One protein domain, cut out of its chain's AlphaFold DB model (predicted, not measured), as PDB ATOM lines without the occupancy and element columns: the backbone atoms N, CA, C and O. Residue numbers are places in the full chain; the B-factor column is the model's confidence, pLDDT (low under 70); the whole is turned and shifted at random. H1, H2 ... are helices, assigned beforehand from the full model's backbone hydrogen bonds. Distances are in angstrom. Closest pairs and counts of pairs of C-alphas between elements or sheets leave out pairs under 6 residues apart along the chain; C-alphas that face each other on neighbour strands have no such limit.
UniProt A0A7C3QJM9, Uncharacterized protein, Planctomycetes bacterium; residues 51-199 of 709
ATOM      1  N   ASP A  51     196.065 218.342 209.653       96.56
ATOM      2  CA  ASP A  51     196.281 216.889 209.682       96.56
ATOM      3  C   ASP A  51     197.765 216.576 209.432       96.56
ATOM      4  O   ASP A  51     198.241 216.580 208.298       96.56
ATOM      5  N   SER A  52     198.498 216.324 210.517       96.25
ATOM      6  CA  SER A  52     199.947 216.070 210.516       96.25
ATOM      7  C   SER A  52     200.414 214.893 209.646       96.25
ATOM      8  O   SER A  52     201.589 214.860 209.266       96.25
ATOM      9  N   LEU A  53     199.527 213.943 209.317       96.88
ATOM     10  CA  LEU A  53     199.835 212.794 208.461       96.88
ATOM     11  C   LEU A  53     199.656 213.085 206.967       96.88
ATOM     12  O   LEU A  53     200.168 212.315 206.150       96.88
ATOM     13  N   VAL A  54     198.952 214.157 206.600       96.88
ATOM     14  CA  VAL A  54     198.525 214.446 205.224       96.88
ATOM     15  C   VAL A  54     199.224 215.689 204.694       96.88
ATOM     16  O   VAL A  54     199.080 216.768 205.247       96.88
ATOM     17  N   GLY A  55     199.941 215.563 203.580       96.06
ATOM     18  CA  GLY A  55     200.717 216.657 202.990       96.06
ATOM     19  C   GLY A  55     202.222 216.396 203.013       96.06
ATOM     20  O   GLY A  55     202.678 215.297 203.346       96.06
ATOM     21  N   LEU A  56     202.998 217.409 202.627       96.25
ATOM     22  CA  LEU A  56     204.439 217.275 202.393       96.25
ATOM     23  C   LEU A  56     205.188 217.021 203.704       96.25
ATOM     24  O   LEU A  56     204.853 217.601 204.736       96.25
ATOM     25  N   SER A  57     206.199 216.157 203.659       94.56
ATOM     26  CA  SER A  57     207.201 215.973 204.721       94.56
ATOM     27  C   SER A  57     208.548 216.587 204.346       94.56
ATOM     28  O   SER A  57     209.303 216.955 205.240       94.56
ATOM     29  N   ARG A  58     208.848 216.723 203.047       92.56
ATOM     30  CA  ARG A  58     210.133 217.222 202.541       92.56
ATOM     31  C   ARG A  58     209.937 218.293 201.465       92.56
ATOM     32  O   ARG A  58     208.938 218.290 200.749       92.56
ATOM     33  N   ILE A  59     210.907 219.199 201.338       91.62
ATOM     34  CA  ILE A  59     210.883 220.302 200.358       91.62
ATOM     35  C   ILE A  59     210.990 219.777 198.918       91.62
ATOM     36  O   ILE A  59     210.317 220.286 198.021       91.62
ATOM     37  N   ASP A  60     211.792 218.731 198.690       90.56
ATOM     38  CA  ASP A  60     212.024 218.166 197.355       90.56
ATOM     39  C   ASP A  60     210.741 217.639 196.700       90.56
ATOM     40  O   ASP A  60     210.635 217.672 195.477       90.56
ATOM     41  N   GLN A  61     209.745 217.231 197.493       93.31
ATOM     42  CA  GLN A  61     208.445 216.796 196.985       93.31
ATOM     43  C   GLN A  61     207.739 217.911 196.197       93.31
ATOM     44  O   GLN A  61     207.126 217.643 195.165       93.31
ATOM     45  N   LEU A  62     207.868 219.171 196.635       92.00
ATOM     46  CA  LEU A  62     207.337 220.325 195.907       92.00
ATOM     47  C   LEU A  62     208.204 220.665 194.686       92.00
ATOM     48  O   LEU A  62     207.672 220.859 193.599       92.00
ATOM     49  N   LEU A  63     209.533 220.675 194.842       90.31
ATOM     50  CA  LEU A  63     210.482 221.017 193.767       90.31
ATOM     51  C   LEU A  63     210.488 220.006 192.607       90.31
ATOM     52  O   LEU A  63     210.792 220.365 191.468       90.31
ATOM     53  N   ARG A  64     210.152 218.743 192.890       89.19
ATOM     54  CA  ARG A  64     209.959 217.664 191.905       89.19
ATOM     55  C   ARG A  64     208.501 217.512 191.460       89.19
ATOM     56  O   ARG A  64     208.243 216.725 190.559       89.19
ATOM     57  N   PHE A  65     207.568 218.212 192.109       90.94
ATOM     58  CA  PHE A  65     206.121 218.029 191.976       90.94
ATOM     59  C   PHE A  65     205.678 216.552 192.080       90.94
ATOM     60  O   PHE A  65     204.901 216.040 191.277       90.94
ATOM     61  N   SER A  66     206.202 215.843 193.085       90.19
ATOM     62  CA  SER A  66     205.911 214.428 193.333       90.19
ATOM     63  C   SER A  66     205.975 214.082 194.821       90.19
ATOM     64  O   SER A  66     206.896 214.472 195.532       90.19
ATOM     65  N   MET A  67     205.032 213.265 195.294       88.56
ATOM     66  CA  MET A  67     205.052 212.721 196.659       88.56
ATOM     67  C   MET A  67     206.059 211.569 196.845       88.56
ATOM     68  O   MET A  67     206.343 211.205 197.985       88.56
ATOM     69  N   THR A  68     206.584 210.985 195.760       81.50
ATOM     70  CA  THR A  68     207.456 209.791 195.766       81.50
ATOM     71  C   THR A  68     208.638 209.940 194.811       81.50
ATOM     72  O   THR A  68     208.499 210.523 193.739       81.50
ATOM     73  N   GLU A  69     209.785 209.349 195.141       71.44
ATOM     74  CA  GLU A  69     211.019 209.523 194.353       71.44
ATOM     75  C   GLU A  69     210.969 208.874 192.958       71.44
ATOM     76  O   GLU A  69     211.601 209.381 192.038       71.44
ATOM     77  N   ASN A  70     210.159 207.824 192.784       64.12
ATOM     78  CA  ASN A  70     210.097 207.001 191.566       64.12
ATOM     79  C   ASN A  70     208.940 207.364 190.611       64.12
ATOM     80  O   ASN A  70     208.508 206.518 189.831       64.12
ATOM     81  N   ALA A  71     208.358 208.561 190.710       64.31
ATOM     82  CA  ALA A  71     207.296 208.966 189.788       64.31
ATOM     83  C   ALA A  71     207.902 209.634 188.544       64.31
ATOM     84  O   ALA A  71     208.577 210.653 188.672       64.31
ATOM     85  N   GLU A  72     207.625 209.096 187.352       67.12
ATOM     86  CA  GLU A  72     208.048 209.668 186.059       67.12
ATOM     87  C   GLU A  72     207.187 210.885 185.666       67.12
ATOM     88  O   GLU A  72     206.538 210.930 184.628       67.12
ATOM     89  N   VAL A  73     207.146 211.890 186.540       68.75
ATOM     90  CA  VAL A  73     206.433 213.154 186.312       68.75
ATOM     91  C   VAL A  73     207.317 214.075 185.479       68.75
ATOM     92  O   VAL A  73     208.530 214.142 185.702       68.75
ATOM     93  N   ARG A  74     206.726 214.848 184.558       77.25
ATOM     94  CA  ARG A  74     207.459 215.926 183.883       77.25
ATOM     95  C   ARG A  74     207.989 216.900 184.953       77.25
ATOM     96  O   ARG A  74     207.187 217.455 185.702       77.25
ATOM     97  N   PRO A  75     209.310 217.135 185.049       78.69
ATOM     98  CA  PRO A  75     209.847 218.011 186.081       78.69
ATOM     99  C   PRO A  75     209.393 219.455 185.857       78.69
ATOM    100  O   PRO A  75     209.269 219.906 184.714       78.69
ATOM    101  N   LEU A  76     209.228 220.196 186.956       85.00
ATOM    102  CA  LEU A  76     209.101 221.651 186.907       85.00
ATOM    103  C   LEU A  76     210.289 222.259 186.149       85.00
ATOM    104  O   LEU A  76     211.437 221.823 186.302       85.00
ATOM    105  N   MET A  77     210.003 223.282 185.348       87.00
ATOM    106  CA  MET A  77     211.013 224.052 184.633       87.00
ATOM    107  C   MET A  77     211.959 224.729 185.625       87.00
ATOM    108  O   MET A  77     211.558 225.143 186.712       87.00
ATOM    109  N   GLU A  78     213.218 224.897 185.229       88.31
ATOM    110  CA  GLU A  78     214.262 225.428 186.110       88.31
ATOM    111  C   GLU A  78     213.894 226.797 186.712       88.31
ATOM    112  O   GLU A  78     214.001 227.000 187.919       88.31
ATOM    113  N   GLN A  79     213.321 227.690 185.902       86.25
ATOM    114  CA  GLN A  79     212.809 228.987 186.350       86.25
ATOM    115  C   GLN A  79     211.703 228.870 187.419       86.25
ATOM    116  O   GLN A  79     211.666 229.677 188.347       86.25
ATOM    117  N   GLN A  80     210.816 227.872 187.329       87.00
ATOM    118  CA  GLN A  80     209.756 227.644 188.322       87.00
ATOM    119  C   GLN A  80     210.348 227.157 189.648       87.00
ATOM    120  O   GLN A  80     209.970 227.654 190.708       87.00
ATOM    121  N   ARG A  81     211.316 226.229 189.589       89.75
ATOM    122  CA  ARG A  81     212.029 225.730 190.775       89.75
ATOM    123  C   ARG A  81     212.743 226.864 191.501       89.75
ATOM    124  O   ARG A  81     212.485 227.075 192.682       89.75
ATOM    125  N   GLN A  82     213.506 227.680 190.775       90.62
ATOM    126  CA  GLN A  82     214.186 228.855 191.329       90.62
ATOM    127  C   GLN A  82     213.213 229.874 191.946       90.62
ATOM    128  O   GLN A  82     213.520 230.481 192.973       90.62
ATOM    129  N   GLN A  83     212.017 230.063 191.373       88.88
ATOM    130  CA  GLN A  83     210.993 230.930 191.968       88.88
ATOM    131  C   GLN A  83     210.382 230.343 193.250       88.88
ATOM    132  O   GLN A  83     210.172 231.089 194.209       88.88
ATOM    133  N   ILE A  84     210.132 229.030 193.300       90.56
ATOM    134  CA  ILE A  84     209.684 228.326 194.515       90.56
ATOM    135  C   ILE A  84     210.749 228.439 195.611       90.56
ATOM    136  O   ILE A  84     210.430 228.852 196.725       90.56
ATOM    137  N   GLU A  85     212.011 228.151 195.292       92.56
ATOM    138  CA  GLU A  85     213.140 228.245 196.222       92.56
ATOM    139  C   GLU A  85     213.331 229.673 196.743       92.56
ATOM    140  O   GLU A  85     213.413 229.877 197.953       92.56
ATOM    141  N   LYS A  86     213.314 230.682 195.861       91.88
ATOM    142  CA  LYS A  86     213.421 232.098 196.249       91.88
ATOM    143  C   LYS A  86     212.301 232.518 197.204       91.88
ATOM    144  O   LYS A  86     212.571 233.214 198.184       91.88
ATOM    145  N   ARG A  87     211.055 232.097 196.947       91.00
ATOM    146  CA  ARG A  87     209.915 232.366 197.843       91.00
ATOM    147  C   ARG A  87     210.072 231.636 199.176       91.00
ATOM    148  O   ARG A  87     209.918 232.262 200.218       91.00
ATOM    149  N   LEU A  88     210.450 230.359 199.158       92.50
ATOM    150  CA  LEU A  88     210.656 229.553 200.363       92.50
ATOM    151  C   LEU A  88     211.769 230.124 201.261       92.50
ATOM    152  O   LEU A  88     211.590 230.214 202.475       92.50
ATOM    153  N   GLN A  89     212.878 230.584 200.669       93.06
ATOM    154  CA  GLN A  89     213.957 231.287 201.371       93.06
ATOM    155  C   GLN A  89     213.480 232.616 201.977       93.06
ATOM    156  O   GLN A  89     213.767 232.899 203.140       93.06
ATOM    157  N   ALA A  90     212.704 233.417 201.237       92.19
ATOM    158  CA  ALA A  90     212.134 234.662 201.756       92.19
ATOM    159  C   ALA A  90     211.189 234.412 202.950       92.19
ATOM    160  O   ALA A  90     211.321 235.067 203.986       92.19
ATOM    161  N   THR A  91     210.299 233.417 202.851       93.06
ATOM    162  CA  THR A  91     209.422 233.000 203.955       93.06
ATOM    163  C   THR A  91     210.238 232.524 205.160       93.06
ATOM    164  O   THR A  91     209.996 232.982 206.274       93.06
ATOM    165  N   MET A  92     211.250 231.671 204.960       94.62
ATOM    166  CA  MET A  92     212.149 231.196 206.023       94.62
ATOM    167  C   MET A  92     212.846 232.354 206.762       94.62
ATOM    168  O   MET A  92     212.921 232.350 207.993       94.62
ATOM    169  N   LEU A  93     213.336 233.364 206.038       93.88
ATOM    170  CA  LEU A  93     213.978 234.539 206.638       93.88
ATOM    171  C   LEU A  93     212.996 235.355 207.495       93.88
ATOM    172  O   LEU A  93     213.329 235.709 208.627       93.88
ATOM    173  N   LEU A  94     211.776 235.597 207.006       93.00
ATOM    174  CA  LEU A  94     210.725 236.275 207.775       93.00
ATOM    175  C   LEU A  94     210.322 235.474 209.029       93.00
ATOM    176  O   LEU A  94     210.149 236.050 210.103       93.00
ATOM    177  N   ARG A  95     210.243 234.142 208.934       93.12
ATOM    178  CA  ARG A  95     209.972 233.256 210.077       93.12
ATOM    179  C   ARG A  95     211.057 233.354 211.155       93.12
ATOM    180  O   ARG A  95     210.732 233.581 212.319       93.12
ATOM    181  N   LYS A  96     212.341 233.309 210.775       91.88
ATOM    182  CA  LYS A  96     213.479 233.528 211.696       91.88
ATOM    183  C   LYS A  96     213.436 234.906 212.381       91.88
ATOM    184  O   LYS A  96     213.837 235.037 213.541       91.88
ATOM    185  N   GLN A  97     212.918 235.940 211.712       91.50
ATOM    186  CA  GLN A  97     212.693 237.248 212.344       91.50
ATOM    187  C   GLN A  97     211.580 237.190 213.410       91.50
ATOM    188  O   GLN A  97     211.733 237.771 214.484       91.50
ATOM    189  N   ILE A  98     210.496 236.439 213.181       90.62
ATOM    190  CA  ILE A  98     209.421 236.241 214.176       90.62
ATOM    191  C   ILE A  98     209.936 235.481 215.416       90.62
ATOM    192  O   ILE A  98     209.588 235.857 216.538       90.62
ATOM    193  N   GLU A  99     210.799 234.470 215.258       87.69
ATOM    194  CA  GLU A  99     211.417 233.752 216.393       87.69
ATOM    195  C   GLU A  99     212.314 234.669 217.250       87.69
ATOM    196  O   GLU A  99     212.323 234.603 218.486       87.69
ATOM    197  N   THR A 100     213.091 235.539 216.598       86.62
ATOM    198  CA  THR A 100     214.096 236.383 217.262       86.62
ATOM    199  C   THR A 100     213.506 237.629 217.917       86.62
ATOM    200  O   THR A 100     213.985 238.013 218.988       86.62
ATOM    201  N   LEU A 101     212.441 238.216 217.358       87.25
ATOM    202  CA  LEU A 101     211.752 239.372 217.941       87.25
ATOM    203  C   LEU A 101     211.301 239.121 219.399       87.25
ATOM    204  O   LEU A 101     210.922 237.995 219.750       87.25
ATOM    205  N   PRO A 102     211.303 240.157 220.261       83.75
ATOM    206  CA  PRO A 102     210.795 240.055 221.624       83.75
ATOM    207  C   PRO A 102     209.285 239.777 221.650       83.75
ATOM    208  O   PRO A 102     208.586 239.787 220.640       83.75
ATOM    209  N   SER A 103     208.767 239.470 222.832       83.81
ATOM    210  CA  SER A 103     207.328 239.344 223.103       83.81
ATOM    211  C   SER A 103     207.093 239.774 224.547       83.81
ATOM    212  O   SER A 103     206.642 238.994 225.385       83.81
ATOM    213  N   ASN A 104     207.560 240.980 224.862       83.75
ATOM    214  CA  ASN A 104     207.650 241.562 226.196       83.75
ATOM    215  C   ASN A 104     206.631 242.687 226.418       83.75
ATOM    216  O   ASN A 104     206.318 242.972 227.573       83.75
ATOM    217  N   THR A 105     206.137 243.298 225.342       87.25
ATOM    218  CA  THR A 105     205.121 244.362 225.315       87.25
ATOM    219  C   THR A 105     203.942 243.960 224.415       87.25
ATOM    220  O   THR A 105     204.115 243.084 223.565       87.25
ATOM    221  N   PRO A 106     202.746 244.562 224.555       86.38
ATOM    222  CA  PRO A 106     201.650 244.370 223.599       86.38
ATOM    223  C   PRO A 106     202.037 244.726 222.154       86.38
ATOM    224  O   PRO A 106     201.685 243.997 221.231       86.38
ATOM    225  N   GLN A 107     202.839 245.778 221.965       89.00
ATOM    226  CA  GLN A 107     203.338 246.220 220.658       89.00
ATOM    227  C   GLN A 107     204.252 245.171 220.000       89.00
ATOM    228  O   GLN A 107     204.212 244.985 218.784       89.00
ATOM    229  N   ASP A 108     205.041 244.430 220.789       88.94
ATOM    230  CA  ASP A 108     205.829 243.300 220.276       88.94
ATOM    231  C   ASP A 108     204.923 242.192 219.708       88.94
ATOM    232  O   ASP A 108     205.262 241.568 218.701       88.94
ATOM    233  N   ILE A 109     203.784 241.931 220.366       88.06
ATOM    234  CA  ILE A 109     202.807 240.919 219.939       88.06
ATOM    235  C   ILE A 109     202.137 241.367 218.638       88.06
ATOM    236  O   ILE A 109     202.137 240.611 217.672       88.06
ATOM    237  N   GLU A 110     201.645 242.605 218.579       89.69
ATOM    238  CA  GLU A 110     201.028 243.188 217.381       89.69
ATOM    239  C   GLU A 110     201.975 243.145 216.170       89.69
ATOM    240  O   GLU A 110     201.607 242.654 215.099       89.69
ATOM    241  N   ARG A 111     203.241 243.544 216.358       90.62
ATOM    242  CA  ARG A 111     204.274 243.453 215.317       90.62
ATOM    243  C   ARG A 111     204.481 242.016 214.830       90.62
ATOM    244  O   ARG A 111     204.621 241.803 213.626       90.62
ATOM    245  N   LYS A 112     204.493 241.028 215.733       92.62
ATOM    246  CA  LYS A 112     204.590 239.608 215.354       92.62
ATOM    247  C   LYS A 112     203.356 239.114 214.604       92.62
ATOM    248  O   LYS A 112     203.524 238.380 213.635       92.62
ATOM    249  N   THR A 113     202.156 239.540 214.992       91.62
ATOM    250  CA  THR A 113     200.907 239.215 214.289       91.62
ATOM    251  C   THR A 113     200.923 239.745 212.855       91.62
ATOM    252  O   THR A 113     200.667 238.984 211.924       91.62
ATOM    253  N   LEU A 114     201.312 241.010 212.648       92.12
ATOM    254  CA  LEU A 114     201.431 241.608 211.311       92.12
ATOM    255  C   LEU A 114     202.499 240.911 210.451       92.12
ATOM    256  O   LEU A 114     202.271 240.629 209.274       92.12
ATOM    257  N   MET A 115     203.654 240.571 211.034       92.69
ATOM    258  CA  MET A 115     204.693 239.818 210.321       92.69
ATOM    259  C   MET A 115     204.260 238.387 209.986       92.69
ATOM    260  O   MET A 115     204.589 237.901 208.903       92.69
ATOM    261  N   LEU A 116     203.503 237.724 210.867       92.50
ATOM    262  CA  LEU A 116     202.931 236.410 210.583       92.50
ATOM    263  C   LEU A 116     201.907 236.497 209.444       92.50
ATOM    264  O   LEU A 116     201.974 235.681 208.537       92.50
ATOM    265  N   ALA A 117     201.035 237.510 209.418       91.06
ATOM    266  CA  ALA A 117     200.089 237.711 208.315       91.06
ATOM    267  C   ALA A 117     200.794 237.884 206.951       91.06
ATOM    268  O   ALA A 117     200.394 237.263 205.968       91.06
ATOM    269  N   ASN A 118     201.895 238.644 206.900       90.06
ATOM    270  CA  ASN A 118     202.727 238.764 205.695       90.06
ATOM    271  C   ASN A 118     203.365 237.417 205.287       90.06
ATOM    272  O   ASN A 118     203.378 237.051 204.113       90.06
ATOM    273  N   VAL A 119     203.863 236.643 206.258       91.81
ATOM    274  CA  VAL A 119     204.379 235.279 206.036       91.81
ATOM    275  C   VAL A 119     203.303 234.348 205.473       91.81
ATOM    276  O   VAL A 119     203.588 233.587 204.546       91.81
ATOM    277  N   GLU A 120     202.077 234.399 205.999       90.19
ATOM    278  CA  GLU A 120     200.954 233.601 205.500       90.19
ATOM    279  C   GLU A 120     200.658 233.931 204.031       90.19
ATOM    280  O   GLU A 120     200.588 233.008 203.221       90.19
ATOM    281  N   ASP A 121     200.587 235.216 203.653       85.75
ATOM    282  CA  ASP A 121     200.366 235.640 202.259       85.75
ATOM    283  C   ASP A 121     201.438 235.107 201.290       85.75
ATOM    284  O   ASP A 121     201.117 234.505 200.259       85.75
ATOM    285  N   GLN A 122     202.722 235.225 201.655       82.31
ATOM    286  CA  GLN A 122     203.810 234.658 200.846       82.31
ATOM    287  C   GLN A 122     203.705 233.128 200.714       82.31
ATOM    288  O   GLN A 122     204.100 232.556 199.694       82.31
ATOM    289  N   THR A 123     203.142 232.463 201.724       89.81
ATOM    290  CA  THR A 123     203.033 231.001 201.798       89.81
ATOM    291  C   THR A 123     201.806 230.453 201.058       89.81
ATOM    292  O   THR A 123     201.879 229.331 200.553       89.81
ATOM    293  N   LYS A 124     200.721 231.228 200.886       89.75
ATOM    294  CA  LYS A 124     199.515 230.829 200.115       89.75
ATOM    295  C   LYS A 124     199.848 230.291 198.722       89.75
ATOM    296  O   LYS A 124     199.356 229.237 198.330       89.75
ATOM    297  N   ARG A 125     200.761 230.953 198.001       88.38
ATOM    298  CA  ARG A 125     201.208 230.508 196.665       88.38
ATOM    299  C   ARG A 125     201.947 229.167 196.716       88.38
ATOM    300  O   ARG A 125     201.685 228.293 195.899       88.38
ATOM    301  N   LEU A 126     202.835 228.965 197.690       91.38
ATOM    302  CA  LEU A 126     203.546 227.689 197.855       91.38
ATOM    303  C   LEU A 126     202.594 226.551 198.260       91.38
ATOM    304  O   LEU A 126     202.739 225.424 197.785       91.38
ATOM    305  N   ARG A 127     201.596 226.857 199.102       92.88
ATOM    306  CA  ARG A 127     200.517 225.935 199.477       92.88
ATOM    307  C   ARG A 127     199.686 225.512 198.278       92.88
ATOM    308  O   ARG A 127     199.474 224.319 198.135       92.88
ATOM    309  N   TYR A 128     199.301 226.434 197.394       92.44
ATOM    310  CA  TYR A 128     198.526 226.126 196.186       92.44
ATOM    311  C   TYR A 128     199.134 224.971 195.375       92.44
ATOM    312  O   TYR A 128     198.476 223.958 195.141       92.44
ATOM    313  N   ALA A 129     200.425 225.057 195.036       92.25
ATOM    314  CA  ALA A 129     201.115 223.972 194.334       92.25
ATOM    315  C   ALA A 129     201.200 222.676 195.166       92.25
ATOM    316  O   ALA A 129     201.043 221.580 194.628       92.25
ATOM    317  N   ALA A 130     201.410 222.773 196.482       94.75
ATOM    318  CA  ALA A 130     201.447 221.604 197.360       94.75
ATOM    319  C   ALA A 130     200.069 220.922 197.532       94.75
ATOM    320  O   ALA A 130     200.008 219.695 197.666       94.75
ATOM    321  N   ASP A 131     198.980 221.691 197.491       95.19
ATOM    322  CA  ASP A 131     197.591 221.231 197.550       95.19
ATOM    323  C   ASP A 131     197.160 220.570 196.240       95.19
ATOM    324  O   ASP A 131     196.543 219.505 196.278       95.19
ATOM    325  N   LEU A 132     197.552 221.129 195.089       93.00
ATOM    326  CA  LEU A 132     197.396 220.484 193.782       93.00
ATOM    327  C   LEU A 132     198.103 219.119 193.765       93.00
ATOM    328  O   LEU A 132     197.460 218.086 193.567       93.00
ATOM    329  N   LEU A 133     199.403 219.087 194.084       93.38
ATOM    330  CA  LEU A 133     200.186 217.850 194.187       93.38
ATOM    331  C   LEU A 133     199.500 216.810 195.092       93.38
ATOM    332  O   LEU A 133     199.394 215.629 194.738       93.38
ATOM    333  N   LEU A 134     198.990 217.238 196.250       94.69
ATOM    334  CA  LEU A 134     198.247 216.371 197.157       94.69
ATOM    335  C   LEU A 134     196.928 215.871 196.538       94.69
ATOM    336  O   LEU A 134     196.649 214.674 196.615       94.69
ATOM    337  N   ALA A 135     196.145 216.742 195.898       93.44
ATOM    338  CA  ALA A 135     194.848 216.421 195.302       93.44
ATOM    339  C   ALA A 135     194.952 215.429 194.127       93.44
ATOM    340  O   ALA A 135     194.181 214.464 194.089       93.44
ATOM    341  N   ALA A 136     195.923 215.599 193.218       90.25
ATOM    342  CA  ALA A 136     196.218 214.612 192.170       90.25
ATOM    343  C   ALA A 136     196.619 213.258 192.772       90.25
ATOM    344  O   ALA A 136     196.130 212.203 192.356       90.25
ATOM    345  N   THR A 137     197.468 213.287 193.801       89.94
ATOM    346  CA  THR A 137     197.980 212.073 194.441       89.94
ATOM    347  C   THR A 137     196.891 211.281 195.178       89.94
ATOM    348  O   THR A 137     196.872 210.048 195.129       89.94
ATOM    349  N   TRP A 138     195.949 211.970 195.829       91.56
ATOM    350  CA  TRP A 138     194.963 211.385 196.747       91.56
ATOM    351  C   TRP A 138     194.071 210.302 196.128       91.56
ATOM    352  O   TRP A 138     193.735 209.313 196.781       91.56
ATOM    353  N   LYS A 139     193.669 210.482 194.863       75.44
ATOM    354  CA  LYS A 139     192.730 209.585 194.163       75.44
ATOM    355  C   LYS A 139     193.389 208.646 193.153       75.44
ATOM    356  O   LYS A 139     192.711 207.747 192.649       75.44
ATOM    357  N   ALA A 140     194.682 208.805 192.872       79.31
ATOM    358  CA  ALA A 140     195.378 207.946 191.926       79.31
ATOM    359  C   ALA A 140     195.403 206.484 192.413       79.31
ATOM    360  O   ALA A 140     195.724 206.189 193.569       79.31
ATOM    361  N   LYS A 141     195.052 205.546 191.524       75.06
ATOM    362  CA  LYS A 141     195.040 204.097 191.809       75.06
ATOM    363  C   LYS A 141     196.212 203.352 191.169       75.06
ATOM    364  O   LYS A 141     196.668 202.367 191.739       75.06
ATOM    365  N   THR A 142     196.698 203.841 190.032       78.75
ATOM    366  CA  THR A 142     197.789 203.275 189.225       78.75
ATOM    367  C   THR A 142     198.851 204.344 188.963       78.75
ATOM    368  O   THR A 142     198.542 205.534 189.029       78.75
ATOM    369  N   SER A 143     200.082 203.937 188.639       79.25
ATOM    370  CA  SER A 143     201.189 204.869 188.373       79.25
ATOM    371  C   SER A 143     200.912 205.780 187.170       79.25
ATOM    372  O   SER A 143     200.969 206.992 187.320       79.25
ATOM    373  N   GLY A 144     200.477 205.236 186.025       80.62
ATOM    374  CA  GLY A 144     200.118 206.063 184.859       80.62
ATOM    375  C   GLY A 144     198.902 206.976 185.095       80.62
ATOM    376  O   GLY A 144     198.818 208.068 184.542       80.62
ATOM    377  N   GLY A 145     197.973 206.579 185.976       84.19
ATOM    378  CA  GLY A 145     196.868 207.449 186.395       84.19
ATOM    379  C   GLY A 145     197.315 208.596 187.310       84.19
ATOM    380  O   GLY A 145     196.716 209.667 187.275       84.19
ATOM    381  N   LEU A 146     198.365 208.383 188.113       85.50
ATOM    382  CA  LEU A 146     199.017 209.431 188.902       85.50
ATOM    383  C   LEU A 146     199.773 210.404 187.992       85.50
ATOM    384  O   LEU A 146     199.602 211.610 188.114       85.50
ATOM    385  N   GLU A 147     200.567 209.871 187.066       85.06
ATOM    386  CA  GLU A 147     201.362 210.634 186.104       85.06
ATOM    387  C   GLU A 147     200.490 211.587 185.275       85.06
ATOM    388  O   GLU A 147     200.741 212.791 185.253       85.06
ATOM    389  N   ALA A 148     199.405 211.083 184.675       85.31
ATOM    390  CA  ALA A 148     198.468 211.901 183.908       85.31
ATOM    391  C   ALA A 148     197.815 213.010 184.759       85.31
ATOM    392  O   ALA A 148     197.659 214.138 184.289       85.31
ATOM    393  N   ALA A 149     197.466 212.716 186.018       88.06
ATOM    394  CA  ALA A 149     196.888 213.700 186.932       88.06
ATOM    395  C   ALA A 149     197.896 214.790 187.336       88.06
ATOM    396  O   ALA A 149     197.537 215.966 187.372       88.06
ATOM    397  N   LEU A 150     199.153 214.420 187.606       88.81
ATOM    398  CA  LEU A 150     200.212 215.367 187.960       88.81
ATOM    399  C   LEU A 150     200.611 216.233 186.764       88.81
ATOM    400  O   LEU A 150     200.641 217.454 186.895       88.81
ATOM    401  N   ASN A 151     200.819 215.633 185.588       86.94
ATOM    402  CA  ASN A 151     201.131 216.363 184.358       86.94
ATOM    403  C   ASN A 151     200.019 217.361 183.985       86.94
ATOM    404  O   ASN A 151     200.324 218.469 183.547       86.94
ATOM    405  N   GLY A 152     198.744 217.013 184.212       86.94
ATOM    406  CA  GLY A 152     197.618 217.935 184.034       86.94
ATOM    407  C   GLY A 152     197.633 219.130 184.997       86.94
ATOM    408  O   GLY A 152     197.248 220.227 184.609       86.94
ATOM    409  N   MET A 153     198.125 218.952 186.228       88.50
ATOM    410  CA  MET A 153     198.216 220.033 187.220       88.50
ATOM    411  C   MET A 153     199.437 220.944 187.057       88.50
ATOM    412  O   MET A 153     199.439 222.036 187.616       88.50
ATOM    413  N   LEU A 154     200.451 220.564 186.271       85.31
ATOM    414  CA  LEU A 154     201.597 221.445 186.000       85.31
ATOM    415  C   LEU A 154     201.180 222.754 185.302       85.31
ATOM    416  O   LEU A 154     201.791 223.789 185.551       85.31
ATOM    417  N   ALA A 155     200.112 222.735 184.496       82.19
ATOM    418  CA  ALA A 155     199.543 223.937 183.880       82.19
ATOM    419  C   ALA A 155     198.903 224.894 184.910       82.19
ATOM    420  O   ALA A 155     199.009 226.113 184.783       82.19
ATOM    421  N   GLU A 156     198.300 224.354 185.974       85.25
ATOM    422  CA  GLU A 156     197.775 225.145 187.097       85.25
ATOM    423  C   GLU A 156     198.931 225.705 187.951       85.25
ATOM    424  O   GLU A 156     198.926 226.866 188.358       85.25
ATOM    425  N   VAL A 157     200.002 224.927 188.147       83.94
ATOM    426  CA  VAL A 157     201.239 225.419 188.783       83.94
ATOM    427  C   VAL A 157     201.894 226.529 187.951       83.94
ATOM    428  O   VAL A 157     202.434 227.470 188.517       83.94
ATOM    429  N   GLU A 158     201.807 226.503 186.619       81.25
ATOM    430  CA  GLU A 158     202.210 227.639 185.774       81.25
ATOM    431  C   GLU A 158     201.348 228.889 186.012       81.25
ATOM    432  O   GLU A 158     201.863 230.010 185.986       81.25
ATOM    433  N   TYR A 159     200.055 228.715 186.295       78.31
ATOM    434  CA  TYR A 159     199.123 229.809 186.572       78.31
ATOM    435  C   TYR A 159     199.471 230.571 187.864       78.31
ATOM    436  O   TYR A 159     199.398 231.800 187.878       78.31
ATOM    437  N   MET A 160     199.962 229.883 188.907       80.62
ATOM    438  CA  MET A 160     200.304 230.487 190.212       80.62
ATOM    439  C   MET A 160     201.386 231.586 190.156       80.62
ATOM    440  O   MET A 160     201.531 232.360 191.106       80.62
ATOM    441  N   PHE A 161     202.202 231.601 189.096       75.56
ATOM    442  CA  PHE A 161     203.302 232.553 188.913       75.56
ATOM    443  C   PHE A 161     202.875 233.842 188.195       75.56
ATOM    444  O   PHE A 161     203.696 234.744 188.036       75.56
ATOM    445  N   LYS A 162     201.608 233.941 187.777       78.31
ATOM    446  CA  LYS A 162     200.994 235.179 187.276       78.31
ATOM    447  C   LYS A 162     200.608 236.087 188.452       78.31
ATOM    448  O   LYS A 162     200.480 235.618 189.585       78.31
ATOM    449  N   ASP A 163     200.388 237.375 188.187       73.12
ATOM    450  CA  ASP A 163     200.016 238.380 189.200       73.12
ATOM    451  C   ASP A 163     198.547 238.254 189.649       73.12
ATOM    452  O   ASP A 163     197.712 239.132 189.446       73.12
ATOM    453  N   LEU A 164     198.228 237.113 190.261       75.88
ATOM    454  CA  LEU A 164     196.920 236.792 190.824       75.88
ATOM    455  C   LEU A 164     196.873 237.118 192.325       75.88
ATOM    456  O   LEU A 164     197.882 236.921 193.024       75.88
ATOM    457  N   PRO A 165     195.713 237.548 192.861       84.88
ATOM    458  CA  PRO A 165     195.496 237.668 194.300       84.88
ATOM    459  C   PRO A 165     195.722 236.328 195.012       84.88
ATOM    460  O   PRO A 165     195.255 235.282 194.562       84.88
ATOM    461  N   ALA A 166     196.418 236.350 196.150       79.81
ATOM    462  CA  ALA A 166     196.743 235.125 196.882       79.81
ATOM    463  C   ALA A 166     195.493 234.408 197.434       79.81
ATOM    464  O   ALA A 166     195.477 233.181 197.509       79.81
ATOM    465  N   ASP A 167     194.441 235.166 197.758       85.00
ATOM    466  CA  ASP A 167     193.156 234.642 198.239       85.00
ATOM    467  C   ASP A 167     192.395 233.852 197.166       85.00
ATOM    468  O   ASP A 167     191.732 232.865 197.482       85.00
ATOM    469  N   GLN A 168     192.522 234.239 195.890       87.81
ATOM    470  CA  GLN A 168     191.915 233.496 194.783       87.81
ATOM    471  C   GLN A 168     192.552 232.105 194.665       87.81
ATOM    472  O   GLN A 168     191.844 231.100 194.619       87.81
ATOM    473  N   LEU A 169     193.888 232.045 194.694       86.56
ATOM    474  CA  LEU A 169     194.629 230.783 194.670       86.56
ATOM    475  C   LEU A 169     194.257 229.907 195.879       86.56
ATOM    476  O   LEU A 169     194.005 228.717 195.724       86.56
ATOM    477  N   GLU A 170     194.155 230.478 197.082       86.31
ATOM    478  CA  GLU A 170     193.750 229.722 198.276       86.31
ATOM    479  C   GLU A 170     192.329 229.134 198.152       86.31
ATOM    480  O   GLU A 170     192.118 227.964 198.483       86.31
ATOM    481  N   ALA A 171     191.374 229.887 197.594       89.69
ATOM    482  CA  ALA A 171     190.024 229.396 197.317       89.69
ATOM    483  C   ALA A 171     190.001 228.270 196.261       89.69
ATOM    484  O   ALA A 171     189.317 227.258 196.444       89.69
ATOM    485  N   GLU A 172     190.777 228.402 195.181       89.81
ATOM    486  CA  GLU A 172     190.914 227.377 194.139       89.81
ATOM    487  C   GLU A 172     191.558 226.085 194.674       89.81
ATOM    488  O   GLU A 172     191.037 224.989 194.440       89.81
ATOM    489  N   ALA A 173     192.647 226.185 195.447       88.06
ATOM    490  CA  ALA A 173     193.269 225.034 196.108       88.06
ATOM    491  C   ALA A 173     192.285 224.323 197.045       88.06
ATOM    492  O   ALA A 173     192.157 223.096 197.006       88.06
ATOM    493  N   GLN A 174     191.528 225.083 197.840       91.00
ATOM    494  CA  GLN A 174     190.522 224.522 198.734       91.00
ATOM    495  C   GLN A 174     189.410 223.791 197.961       91.00
ATOM    496  O   GLN A 174     188.979 222.714 198.384       91.00
ATOM    497  N   ALA A 175     188.990 224.299 196.797       92.50
ATOM    498  CA  ALA A 175     188.050 223.603 195.918       92.50
ATOM    499  C   ALA A 175     188.625 222.276 195.376       92.50
ATOM    500  O   ALA A 175     187.917 221.263 195.344       92.50
ATOM    501  N   TRP A 176     189.915 222.230 195.021       91.38
ATOM    502  CA  TRP A 176     190.600 220.988 194.632       91.38
ATOM    503  C   TRP A 176     190.663 219.963 195.773       91.38
ATOM    504  O   TRP A 176     190.335 218.792 195.553       91.38
ATOM    505  N   LEU A 177     191.005 220.386 196.995       93.19
ATOM    506  CA  LEU A 177     191.011 219.518 198.180       93.19
ATOM    507  C   LEU A 177     189.612 218.962 198.490       93.19
ATOM    508  O   LEU A 177     189.454 217.755 198.701       93.19
ATOM    509  N   GLN A 178     188.577 219.808 198.450       93.62
ATOM    510  CA  GLN A 178     187.183 219.396 198.647       93.62
ATOM    511  C   GLN A 178     186.733 218.394 197.574       93.62
ATOM    512  O   GLN A 178     186.199 217.333 197.903       93.62
ATOM    513  N   LYS A 179     187.033 218.657 196.296       91.56
ATOM    514  CA  LYS A 179     186.776 217.740 195.170       91.56
ATOM    515  C   LYS A 179     187.540 216.417 195.311       91.56
ATOM    516  O   LYS A 179     187.048 215.364 194.890       91.56
ATOM    517  N   ALA A 180     188.719 216.422 195.930       89.56
ATOM    518  CA  ALA A 180     189.468 215.219 196.293       89.56
ATOM    519  C   ALA A 180     188.907 214.498 197.541       89.56
ATOM    520  O   ALA A 180     189.165 213.307 197.715       89.56
ATOM    521  N   GLY A 181     188.080 215.153 198.360       91.75
ATOM    522  CA  GLY A 181     187.585 214.616 199.631       91.75
ATOM    523  C   GLY A 181     188.639 214.647 200.742       91.75
ATOM    524  O   GLY A 181     188.647 213.772 201.608       91.75
ATOM    525  N   ILE A 182     189.559 215.614 200.691       94.06
ATOM    526  CA  ILE A 182     190.599 215.834 201.699       94.06
ATOM    527  C   ILE A 182     190.030 216.771 202.769       94.06
ATOM    528  O   ILE A 182     189.750 217.933 202.503       94.06
ATOM    529  N   ALA A 183     189.856 216.257 203.988       87.75
ATOM    530  CA  ALA A 183     189.262 217.007 205.103       87.75
ATOM    531  C   ALA A 183     190.262 217.892 205.878       87.75
ATOM    532  O   ALA A 183     189.870 218.580 206.818       87.75
ATOM    533  N   GLY A 184     191.551 217.833 205.541       91.19
ATOM    534  CA  GLY A 184     192.615 218.603 206.183       91.19
ATOM    535  C   GLY A 184     193.995 218.148 205.712       91.19
ATOM    536  O   GLY A 184     194.159 217.004 205.286       91.19
ATOM    537  N   ARG A 185     194.976 219.050 205.787       95.19
ATOM    538  CA  ARG A 185     196.379 218.804 205.423       95.19
ATOM    539  C   ARG A 185     197.332 219.639 206.274       95.19
ATOM    540  O   ARG A 185     196.911 220.603 206.909       95.19
ATOM    541  N   PHE A 186     198.609 219.284 206.258       97.25
ATOM    542  CA  PHE A 186     199.703 220.017 206.875       97.25
ATOM    543  C   PHE A 186     200.995 219.812 206.065       97.25
ATOM    544  O   PHE A 186     201.611 218.746 206.089       97.25
ATOM    545  N   HIS A 187     201.415 220.831 205.310       97.12
ATOM    546  CA  HIS A 187     202.661 220.785 204.540       97.12
ATOM    547  C   HIS A 187     203.823 221.243 205.424       97.12
ATOM    548  O   HIS A 187     204.249 222.391 205.344       97.12
ATOM    549  N   TRP A 188     204.340 220.345 206.261       97.19
ATOM    550  CA  TRP A 188     205.436 220.592 207.212       97.19
ATOM    551  C   TRP A 188     206.530 221.583 206.751       97.19
ATOM    552  O   TRP A 188     206.760 222.557 207.469       97.19
ATOM    553  N   PRO A 189     207.162 221.426 205.566       96.06
ATOM    554  CA  PRO A 189     208.198 222.350 205.093       96.06
ATOM    555  C   PRO A 189     207.713 223.754 204.697       96.06
ATOM    556  O   PRO A 189     208.542 224.643 204.544       96.06
ATOM    557  N   LEU A 190     206.408 223.965 204.508       95.44
ATOM    558  CA  LEU A 190     205.806 225.274 204.220       95.44
ATOM    559  C   LEU A 190     205.261 225.951 205.482       95.44
ATOM    560  O   LEU A 190     205.229 227.173 205.559       95.44
ATOM    561  N   GLU A 191     204.841 225.160 206.469       95.12
ATOM    562  CA  GLU A 191     204.317 225.659 207.743       95.12
ATOM    563  C   GLU A 191     205.444 226.032 208.725       95.12
ATOM    564  O   GLU A 191     205.307 227.001 209.471       95.12
ATOM    565  N   PHE A 192     206.572 225.307 208.684       95.38
ATOM    566  CA  PHE A 192     207.775 225.551 209.497       95.38
ATOM    567  C   PHE A 192     209.065 225.578 208.640       95.38
ATOM    568  O   PHE A 192     209.984 224.784 208.876       95.38
ATOM    569  N   PRO A 193     209.175 226.437 207.605       94.75
ATOM    570  CA  PRO A 193     210.311 226.422 206.676       94.75
ATOM    571  C   PRO A 193     211.660 226.650 207.375       94.75
ATOM    572  O   PRO A 193     212.664 226.072 206.971       94.75
ATOM    573  N   GLU A 194     211.698 227.402 208.474       93.44
ATOM    574  CA  GLU A 194     212.882 227.598 209.319       93.44
ATOM    575  C   GLU A 194     213.443 226.311 209.955       93.44
ATOM    576  O   GLU A 194     214.621 226.269 210.308       93.44
ATOM    577  N   VAL A 195     212.642 225.245 210.049       94.44
ATOM    578  CA  VAL A 195     213.078 223.915 210.508       94.44
ATOM    579  C   VAL A 195     213.597 223.071 209.338       94.44
ATOM    580  O   VAL A 195     214.615 222.393 209.461       94.44
ATOM    581  N   PHE A 196     212.926 223.110 208.185       94.44
ATOM    582  CA  PHE A 196     213.212 222.187 207.076       94.44
ATOM    583  C   PHE A 196     214.221 222.718 206.052       94.44
ATOM    584  O   PHE A 196     214.972 221.922 205.496       94.44
ATOM    585  N   VAL A 197     214.267 224.031 205.816       90.56
ATOM    586  CA  VAL A 197     215.189 224.667 204.853       90.56
ATOM    587  C   VAL A 197     216.603 224.780 205.431       90.56
ATOM    588  O   VAL A 197     217.579 224.572 204.721       90.56
ATOM    589  N   ASP A 198     216.704 225.105 206.722       85.00
ATOM    590  CA  ASP A 198     217.961 225.464 207.395       85.00
ATOM    591  C   ASP A 198     218.525 224.336 208.269       85.00
ATOM    592  O   ASP A 198     219.726 224.085 208.270       85.00
ATOM    593  N   ARG A 199     217.652 223.643 209.016       86.19
ATOM    594  CA  ARG A 199     218.037 222.628 210.018       86.19
ATOM    595  C   ARG A 199     217.815 221.185 209.535       86.19
ATOM    596  O   ARG A 199     218.166 220.244 210.243       86.19
TER     597      ARG A 199
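What this domain is: This is residues 51 to 199 of the 709 residues of an uncharacterized protein of Planctomycetes bacterium (UniProt A0A7C3QJM9). One long helix, H3, kinked near residue 125, runs along the length of an elongated body: H2 folds with its first part into a helical hairpin toward one end, and H4 folds back across its last part at the other. H5 packs on H3, and the small H7 packs on H2. The printed part has 149 residues with seven named helices, H1 to H7 in chain order, and no named strand; the class is all helix. The whole is compact, with a radius of gyration of the C-alphas of 16.1 A, and spans 56 by 31 by 29 A.

How they stand to each other: H1, residues 60 to 63, only just touches residues 129 to 133 of the hub H3, residues 106 to 139, with 3 pairs of C-alphas within 8 A, the closest being Leu 62 and Ala 130 at 6.2 A. H2, residues 78 to 100, forms a hairpin with H3, touching its residues 112 to 126 at a shallow tilt of 34 degrees, only just short of steep; the closest C-alphas, of Thr 91 and Val 119, are 5.9 A apart. H4, residues 143 to 159, forms a second hairpin, touching residues 128 to 137 of H3 at a steep tilt of 42 degrees, opposite ways, with C-alphas 136 and 149 closest at 5.4 A. H5, residues 166 to 180, touches H3 the same way at a steep tilt of 40 degrees, with C-alphas 128 and 173 closest at 5.4 A; H4 and H5 are apart. The helix packing is only just mostly crossed, meaning mostly not at shallow tilts. H6, residues 188 to 191, only just touches H3, with 3 pairs of C-alphas within 8 A, Thr 123 and Leu 190 closest at 6.8 A. H7, residues 193 to 196, touches residues 88 to 96 of H2, with C-alphas 92 and 194 closest at 4.9 A, and H6 only at the corner, only just, with 3 pairs of C-alphas within 8 A. Every O i to N i+4 pair is within hydrogen-bond range in H2 and H5, against 26 of 30 in H3 and 11 of 13 in H4; H1, H6 and H7 are too short for such a pair.

Where its parts are: H1 begins at C-alpha 60 (212.024, 218.166, 197.355). From first to last C-alpha H2 measures 33.0 A, H3 46.4 A, H4 25.1 A and H5 21.2 A. H3 begins at C-alpha 106 (201.650, 244.370, 223.599), and H7 ends at C-alpha 196 (213.212, 222.187, 207.076).

The domain as a whole: The C-alphas of Thr 105 and Gly 144, the two farthest apart, are 55.9 A apart. The printed part has no cut, and the link from H1 to H2, 14 residues, is long. Mean pLDDT of the printed part is 88.3, and residues 70 to 73, in that link, are under 70.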